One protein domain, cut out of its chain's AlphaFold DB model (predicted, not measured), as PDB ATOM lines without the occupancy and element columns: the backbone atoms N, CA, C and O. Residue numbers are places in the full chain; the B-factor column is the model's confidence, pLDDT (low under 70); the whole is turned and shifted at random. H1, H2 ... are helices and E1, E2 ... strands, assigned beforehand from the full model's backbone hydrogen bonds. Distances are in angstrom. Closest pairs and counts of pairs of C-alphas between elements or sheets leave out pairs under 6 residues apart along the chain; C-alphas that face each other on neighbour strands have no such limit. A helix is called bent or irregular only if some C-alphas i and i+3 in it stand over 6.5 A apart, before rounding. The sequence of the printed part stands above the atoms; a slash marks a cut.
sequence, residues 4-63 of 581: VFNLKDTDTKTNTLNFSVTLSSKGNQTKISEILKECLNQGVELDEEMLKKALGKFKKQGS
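Overview. This is residues 4 to 63 of the 581 residues of the protein "Adenine-specific DNA methylase" of Helicobacter pylori Puno135 (UniProt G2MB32). A long, bent two-strand hairpin, E1 and E2, has two helices on one side of it: H1 runs alongside E1, while H2 slants away from H1, and residues 56 to 63, of which 56 to 61 belong to H2, stick out. The printed part has 60 residues, with two named strands and then two named helices in the order E1, E2, H1, H2; the sheet, E1 - E2, is antiparallel, and the class is mixed, helices and strands. The whole is compact, with a radius of gyration of the C-alphas of 11.7 A and spans of 32 by 22 by 19 A.

Arrangement. Look first at E1, residues 4 to 11, and E2, residues 16 to 23, antiparallel neighbours at 157 degrees that form a hairpin. Check N 4 and O 22, 2.8 A apart, and N 18 and O 9, 3.0 A apart, both within hydrogen-bond range. E1 bends by 51 degrees at residue 8. Next find H1, residues 32 to 41; its closest C-alpha pair with E1 is Leu 7 and Ile 35, 6.0 A apart. H2, residues 48 to 61, only just touches H1, with 3 pairs of C-alphas within 8 A, and does so with residues 48 to 52 alone; the closest C-alphas, of Leu 36 and Glu 48, are 7.4 A apart. Their lines stand at a steep tilt of 61 degrees, opposite ways. E2 and H2 are apart. In H1 and H2 every O i to N i+4 pair is within hydrogen-bond range.

Along the chain. Find C-alpha 4 at (302.066, 245.114, 251.650), where E1 begins its 20.5 A. E2 covers 22.4 A. H1 starts at C-alpha 32, (303.944, 235.392, 253.280), and measures 14.3 A; H2 measures 19.8 A and ends at C-alpha 61, (309.096, 247.076, 238.535).

Size, cuts and confidence. The two C-alphas farthest apart, of Lys 13 and Lys 26, are 36.4 A apart. The printed part has no cut and no long link. Look for pLDDT under 70 at residues 24 to 27 and 60 to 63.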
ATOM      1  N   VAL A   4     302.757 246.224 250.986       84.69
ATOM      2  CA  VAL A   4     302.066 245.114 251.650       84.69
ATOM      3  C   VAL A   4     301.110 244.457 250.660       84.69
ATOM      4  O   VAL A   4     300.204 245.112 250.141       84.69
ATOM      5  N   PHE A   5     301.314 243.166 250.414       89.00
ATOM      6  CA  PHE A   5     300.494 242.356 249.516       89.00
ATOM      7  C   PHE A   5     299.529 241.498 250.331       89.00
ATOM      8  O   PHE A   5     299.961 240.794 251.241       89.00
ATOM      9  N   ASN A   6     298.244 241.523 249.980       87.94
ATOM     10  CA  ASN A   6     297.247 240.603 250.526       87.94
ATOM     11  C   ASN A   6     296.591 239.850 249.371       87.94
ATOM     12  O   ASN A   6     296.149 240.480 248.404       87.94
ATOM     13  N   LEU A   7     296.544 238.520 249.460       87.38
ATOM     14  CA  LEU A   7     295.865 237.691 248.470       87.38
ATOM     15  C   LEU A   7     294.372 238.040 248.473       87.38
ATOM     16  O   LEU A   7     293.759 238.160 249.529       87.38
ATOM     17  N   LYS A   8     293.812 238.275 247.289       86.19
ATOM     18  CA  LYS A   8     292.394 238.590 247.109       86.19
ATOM     19  C   LYS A   8     291.627 237.341 246.694       86.19
ATOM     20  O   LYS A   8     290.627 237.001 247.317       86.19
ATOM     21  N   ASP A   9     292.114 236.672 245.656       83.25
ATOM     22  CA  ASP A   9     291.538 235.446 245.116       83.25
ATOM     23  C   ASP A   9     292.562 234.699 244.245       83.25
ATOM     24  O   ASP A   9     293.619 235.235 243.887       83.25
ATOM     25  N   THR A  10     292.244 233.441 243.937       82.12
ATOM     26  CA  THR A  10     292.943 232.642 242.931       82.12
ATOM     27  C   THR A  10     291.999 232.383 241.756       82.12
ATOM     28  O   THR A  10     290.874 231.914 241.939       82.12
ATOM     29  N   ASP A  11     292.433 232.710 240.538       78.56
ATOM     30  CA  ASP A  11     291.673 232.419 239.325       78.56
ATOM     31  C   ASP A  11     292.206 231.134 238.693       78.56
ATOM     32  O   ASP A  11     293.243 231.106 238.023       78.56
ATOM     33  N   THR A  12     291.462 230.052 238.898       70.12
ATOM     34  CA  THR A  12     291.793 228.722 238.382       70.12
ATOM     35  C   THR A  12     291.624 228.598 236.867       70.12
ATOM     36  O   THR A  12     292.189 227.678 236.281       70.12
ATOM     37  N   LYS A  13     290.893 229.508 236.201       73.62
ATOM     38  CA  LYS A  13     290.722 229.483 234.736       73.62
ATOM     39  C   LYS A  13     291.938 230.042 234.013       73.62
ATOM     40  O   LYS A  13     292.312 229.530 232.963       73.62
ATOM     41  N   THR A  14     292.530 231.099 234.563       72.38
ATOM     42  CA  THR A  14     293.727 231.749 234.009       72.38
ATOM     43  C   THR A  14     295.016 231.300 234.694       72.38
ATOM     44  O   THR A  14     296.101 231.651 234.237       72.38
ATOM     45  N   ASN A  15     294.908 230.494 235.758       77.75
ATOM     46  CA  ASN A  15     296.012 230.053 236.606       77.75
ATOM     47  C   ASN A  15     296.802 231.234 237.203       77.75
ATOM     48  O   ASN A  15     298.033 231.266 237.157       77.75
ATOM     49  N   THR A  16     296.086 232.233 237.732       81.06
ATOM     50  CA  THR A  16     296.673 233.464 238.283       81.06
ATOM     51  C   THR A  16     296.311 233.689 239.754       81.06
ATOM     52  O   THR A  16     295.278 233.239 240.248       81.06
ATOM     53  N   LEU A  17     297.195 234.393 240.468       86.06
ATOM     54  CA  LEU A  17     296.988 234.856 241.842       86.06
ATOM     55  C   LEU A  17     296.745 236.366 241.829       86.06
ATOM     56  O   LEU A  17     297.613 237.123 241.388       86.06
ATOM     57  N   ASN A  18     295.603 236.809 242.353       84.25
ATOM     58  CA  ASN A  18     295.254 238.224 242.405       84.25
ATOM     59  C   ASN A  18     295.572 238.805 243.781       84.25
ATOM     60  O   ASN A  18     295.110 238.307 244.807       84.25
ATOM     61  N   PHE A  19     296.340 239.894 243.812       88.06
ATOM     62  CA  PHE A  19     296.741 240.568 245.047       88.06
ATOM     63  C   PHE A  19     296.136 241.966 245.140       88.06
ATOM     64  O   PHE A  19     296.109 242.719 244.169       88.06
ATOM     65  N   SER A  20     295.721 242.341 246.345       83.06
ATOM     66  CA  SER A  20     295.572 243.744 246.725       83.06
ATOM     67  C   SER A  20     296.904 244.259 247.266       83.06
ATOM     68  O   SER A  20     297.552 243.601 248.085       83.06
ATOM     69  N   VAL A  21     297.330 245.428 246.791       83.19
ATOM     70  CA  VAL A  21     298.600 246.046 247.180       83.19
ATOM     71  C   VAL A  21     298.300 247.332 247.930       83.19
ATOM     72  O   VAL A  21     297.541 248.172 247.457       83.19
ATOM     73  N   THR A  22     298.888 247.480 249.111       78.69
ATOM     74  CA  THR A  22     298.739 248.672 249.954       78.69
ATOM     75  C   THR A  22     300.105 249.175 250.404       78.69
ATOM     76  O   THR A  22     301.075 248.417 250.459       78.69
ATOM     77  N   LEU A  23     300.195 250.463 250.726       72.06
ATOM     78  CA  LEU A  23     301.393 251.031 251.334       72.06
ATOM     79  C   LEU A  23     301.510 250.565 252.790       72.06
ATOM     80  O   LEU A  23     300.529 250.565 253.540       72.06
ATOM     81  N   SER A  24     302.717 250.187 253.207       68.88
ATOM     82  CA  SER A  24     302.996 249.871 254.605       68.88
ATOM     83  C   SER A  24     302.732 251.101 255.474       68.88
ATOM     84  O   SER A  24     303.358 252.148 255.316       68.88
ATOM     85  N   SER A  25     301.802 250.967 256.418       58.75
ATOM     86  CA  SER A  25     301.557 251.950 257.471       58.75
ATOM     87  C   SER A  25     301.775 251.292 258.830       58.75
ATOM     88  O   SER A  25     301.407 250.136 259.044       58.75
ATOM     89  N   LYS A  26     302.415 252.013 259.761       56.88
ATOM     90  CA  LYS A  26     302.649 251.563 261.151       56.88
ATOM     91  C   LYS A  26     303.384 250.213 261.286       56.88
ATOM     92  O   LYS A  26     303.138 249.476 262.234       56.88
ATOM     93  N   GLY A  27     304.288 249.890 260.358       63.44
ATOM     94  CA  GLY A  27     305.087 248.660 260.414       63.44
ATOM     95  C   GLY A  27     304.367 247.398 259.928       63.44
ATOM     96  O   GLY A  27     304.892 246.304 260.119       63.44
ATOM     97  N   ASN A  28     303.196 247.522 259.288       72.62
ATOM     98  CA  ASN A  28     302.555 246.384 258.627       72.62
ATOM     99  C   ASN A  28     303.454 245.824 257.518       72.62
ATOM    100  O   ASN A  28     303.970 246.570 256.685       72.62
ATOM    101  N   GLN A  29     303.608 244.502 257.490       83.06
ATOM    102  CA  GLN A  29     304.407 243.785 256.500       83.06
ATOM    103  C   GLN A  29     303.575 242.705 255.814       83.06
ATOM    104  O   GLN A  29     302.591 242.211 256.361       83.06
ATOM    105  N   THR A  30     304.001 242.327 254.608       86.25
ATOM    106  CA  THR A  30     303.409 241.204 253.875       86.25
ATOM    107  C   THR A  30     303.627 239.914 254.655       86.25
ATOM    108  O   THR A  30     304.767 239.510 254.888       86.25
ATOM    109  N   LYS A  31     302.540 239.243 255.029       90.44
ATOM    110  CA  LYS A  31     302.595 237.977 255.762       90.44
ATOM    111  C   LYS A  31     302.590 236.797 254.797       90.44
ATOM    112  O   LYS A  31     301.554 236.202 254.516       90.44
ATOM    113  N   ILE A  32     303.772 236.445 254.297       88.75
ATOM    114  CA  ILE A  32     303.944 235.392 253.280       88.75
ATOM    115  C   ILE A  32     303.365 234.044 253.729       88.75
ATOM    116  O   ILE A  32     302.703 233.371 252.946       88.75
ATOM    117  N   SER A  33     303.529 233.682 255.001       87.62
ATOM    118  CA  SER A  33     302.974 232.444 255.555       87.62
ATOM    119  C   SER A  33     301.442 232.384 255.513       87.62
ATOM    120  O   SER A  33     300.882 231.304 255.346       87.62
ATOM    121  N   GLU A  34     300.751 233.522 255.672       88.44
ATOM    122  CA  GLU A  34     299.285 233.577 255.574       88.44
ATOM    123  C   GLU A  34     298.838 233.390 254.118       88.44
ATOM    124  O   GLU A  34     297.957 232.575 253.862       88.44
ATOM    125  N   ILE A  35     299.526 234.037 253.170       89.81
ATOM    126  CA  ILE A  35     299.266 233.898 251.728       89.81
ATOM    127  C   ILE A  35     299.439 232.444 251.272       89.81
ATOM    128  O   ILE A  35     298.565 231.901 250.605       89.81
ATOM    129  N   LEU A  36     300.541 231.790 251.656       88.75
ATOM    130  CA  LEU A  36     300.798 230.392 251.287       88.75
ATOM    131  C   LEU A  36     299.720 229.449 251.833       88.75
ATOM    132  O   LEU A  36     299.264 228.553 251.127       88.75
ATOM    133  N   LYS A  37     299.277 229.674 253.075       87.44
ATOM    134  CA  LYS A  37     298.197 228.893 253.689       87.44
ATOM    135  C   LYS A  37     296.871 229.082 252.951       87.44
ATOM    136  O   LYS A  37     296.118 228.127 252.786       87.44
ATOM    137  N   GLU A  38     296.578 230.303 252.524       86.50
ATOM    138  CA  GLU A  38     295.349 230.625 251.806       86.50
ATOM    139  C   GLU A  38     295.337 230.041 250.385       86.50
ATOM    140  O   GLU A  38     294.331 229.455 249.988       86.50
ATOM    141  N   CYS A  39     296.471 230.076 249.676       85.19
ATOM    142  CA  CYS A  39     296.652 229.363 248.407       85.19
ATOM    143  C   CYS A  39     296.448 227.850 248.571       85.19
ATOM    144  O   CYS A  39     295.699 227.245 247.804       85.19
ATOM    145  N   LEU A  40     297.039 227.248 249.612       85.06
ATOM    146  CA  LEU A  40     296.904 225.817 249.892       85.06
ATOM    147  C   LEU A  40     295.441 225.426 250.157       85.06
ATOM    148  O   LEU A  40     294.963 224.418 249.639       85.06
ATOM    149  N   ASN A  41     294.701 226.249 250.910       84.75
ATOM    150  CA  ASN A  41     293.268 226.048 251.150       84.75
ATOM    151  C   ASN A  41     292.434 226.106 249.859       84.75
ATOM    152  O   ASN A  41     291.369 225.496 249.795       84.75
ATOM    153  N   GLN A  42     292.907 226.831 248.843       82.31
ATOM    154  CA  GLN A  42     292.285 226.924 247.519       82.31
ATOM    155  C   GLN A  42     292.828 225.874 246.529       82.31
ATOM    156  O   GLN A  42     292.464 225.889 245.357       82.31
ATOM    157  N   GLY A  43     293.659 224.930 246.993       79.44
ATOM    158  CA  GLY A  43     294.205 223.839 246.181       79.44
ATOM    159  C   GLY A  43     295.410 224.225 245.319       79.44
ATOM    160  O   GLY A  43     295.772 223.471 244.420       79.44
ATOM    161  N   VAL A  44     296.031 225.379 245.580       80.94
ATOM    162  CA  VAL A  44     297.210 225.872 244.858       80.94
ATOM    163  C   VAL A  44     298.453 225.680 245.721       80.94
ATOM    164  O   VAL A  44     298.624 226.342 246.746       80.94
ATOM    165  N   GLU A  45     299.343 224.787 245.296       81.50
ATOM    166  CA  GLU A  45     300.646 224.592 245.930       81.50
ATOM    167  C   GLU A  45     301.652 225.587 245.340       81.50
ATOM    168  O   GLU A  45     301.883 225.621 244.130       81.50
ATOM    169  N   LEU A  46     302.210 226.450 246.190       83.06
ATOM    170  CA  LEU A  46     303.070 227.553 245.774       83.06
ATOM    171  C   LEU A  46     304.375 227.531 246.567       83.06
ATOM    172  O   LEU A  46     304.359 227.435 247.793       83.06
ATOM    173  N   ASP A  47     305.499 227.664 245.871       87.44
ATOM    174  CA  ASP A  47     306.809 227.759 246.505       87.44
ATOM    175  C   ASP A  47     307.044 229.154 247.120       87.44
ATOM    176  O   ASP A  47     306.749 230.193 246.513       87.44
ATOM    177  N   GLU A  48     307.588 229.182 248.339       90.00
ATOM    178  CA  GLU A  48     307.821 230.421 249.085       90.00
ATOM    179  C   GLU A  48     308.856 231.320 248.393       90.00
ATOM    180  O   GLU A  48     308.680 232.543 248.354       90.00
ATOM    181  N   GLU A  49     309.927 230.748 247.831       87.69
ATOM    182  CA  GLU A  49     310.942 231.528 247.118       87.69
ATOM    183  C   GLU A  49     310.389 232.110 245.817       87.69
ATOM    184  O   GLU A  49     310.634 233.282 245.520       87.69
ATOM    185  N   MET A  50     309.597 231.341 245.067       84.75
ATOM    186  CA  MET A  50     308.909 231.821 243.869       84.75
ATOM    187  C   MET A  50     307.971 232.986 244.189       84.75
ATOM    188  O   MET A  50     308.011 234.002 243.488       84.75
ATOM    189  N   LEU A  51     307.187 232.892 245.268       88.12
ATOM    190  CA  LEU A  51     306.320 233.983 245.715       88.12
ATOM    191  C   LEU A  51     307.140 235.218 246.106       88.12
ATOM    192  O   LEU A  51     306.873 236.314 245.616       88.12
ATOM    193  N   LYS A  52     308.191 235.054 246.921       87.62
ATOM    194  CA  LYS A  52     309.101 236.155 247.287       87.62
ATOM    195  C   LYS A  52     309.722 236.810 246.061       87.62
ATOM    196  O   LYS A  52     309.791 238.037 245.991       87.62
ATOM    197  N   LYS A  53     310.149 236.015 245.081       85.31
ATOM    198  CA  LYS A  53     310.739 236.492 243.830       85.31
ATOM    199  C   LYS A  53     309.720 237.247 242.981       85.31
ATOM    200  O   LYS A  53     310.066 238.292 242.437       85.31
ATOM    201  N   ALA A  54     308.478 236.771 242.896       83.38
ATOM    202  CA  ALA A  54     307.397 237.451 242.184       83.38
ATOM    203  C   ALA A  54     307.052 238.799 242.835       83.38
ATOM    204  O   ALA A  54     307.070 239.829 242.160       83.38
ATOM    205  N   LEU A  55     306.848 238.820 244.158       87.62
ATOM    206  CA  LEU A  55     306.600 240.051 244.916       87.62
ATOM    207  C   LEU A  55     307.791 241.019 244.838       87.62
ATOM    208  O   LEU A  55     307.611 242.224 244.680       87.62
ATOM    209  N   GLY A  56     309.021 240.502 244.898       82.19
ATOM    210  CA  GLY A  56     310.246 241.281 244.730       82.19
ATOM    211  C   GLY A  56     310.383 241.874 243.326       82.19
ATOM    212  O   GLY A  56     310.759 243.037 243.188       82.19
ATOM    213  N   LYS A  57     310.024 241.116 242.283       79.06
ATOM    214  CA  LYS A  57     309.989 241.602 240.897       79.06
ATOM    215  C   LYS A  57     308.949 242.708 240.733       79.06
ATOM    216  O   LYS A  57     309.280 243.725 240.138       79.06
ATOM    217  N   PHE A  58     307.761 242.557 241.321       79.25
ATOM    218  CA  PHE A  58     306.733 243.601 241.332       79.25
ATOM    219  C   PHE A  58     307.228 244.875 242.031       79.25
ATOM    220  O   PHE A  58     307.153 245.961 241.463       79.25
ATOM    221  N   LYS A  59     307.818 244.743 243.230       73.00
ATOM    222  CA  LYS A  59     308.432 245.873 243.949       73.00
ATOM    223  C   LYS A  59     309.485 246.581 243.086       73.00
ATOM    224  O   LYS A  59     309.483 247.802 243.021       73.00
ATOM    225  N   LYS A  60     310.345 245.816 242.403       67.06
ATOM    226  CA  LYS A  60     311.400 246.350 241.527       67.06
ATOM    227  C   LYS A  60     310.840 247.031 240.274       67.06
ATOM    228  O   LYS A  60     311.366 248.054 239.857       67.06
ATOM    229  N   GLN A  61     309.782 246.480 239.684       62.28
ATOM    230  CA  GLN A  61     309.096 247.076 238.535       62.28
ATOM    231  C   GLN A  61     308.411 248.395 238.898       62.28
ATOM    232  O   GLN A  61     308.385 249.290 238.065       62.28
ATOM    233  N   GLY A  62     307.905 248.534 240.127       56.06
ATOM    234  CA  GLY A  62     307.364 249.799 240.639       56.06
ATOM    235  C   GLY A  62     308.424 250.813 241.087       56.06
ATOM    236  O   GLY A  62     308.073 251.944 241.392       56.06
ATOM    237  N   SER A  63     309.702 250.420 241.153       52.62
ATOM    238  CA  SER A  63     310.822 251.283 241.555       52.62
ATOM    239  C   SER A  63     311.807 251.579 240.420       52.62
ATOM    240  O   SER A  63     312.881 252.119 240.673       52.62
TER     241      SER A  63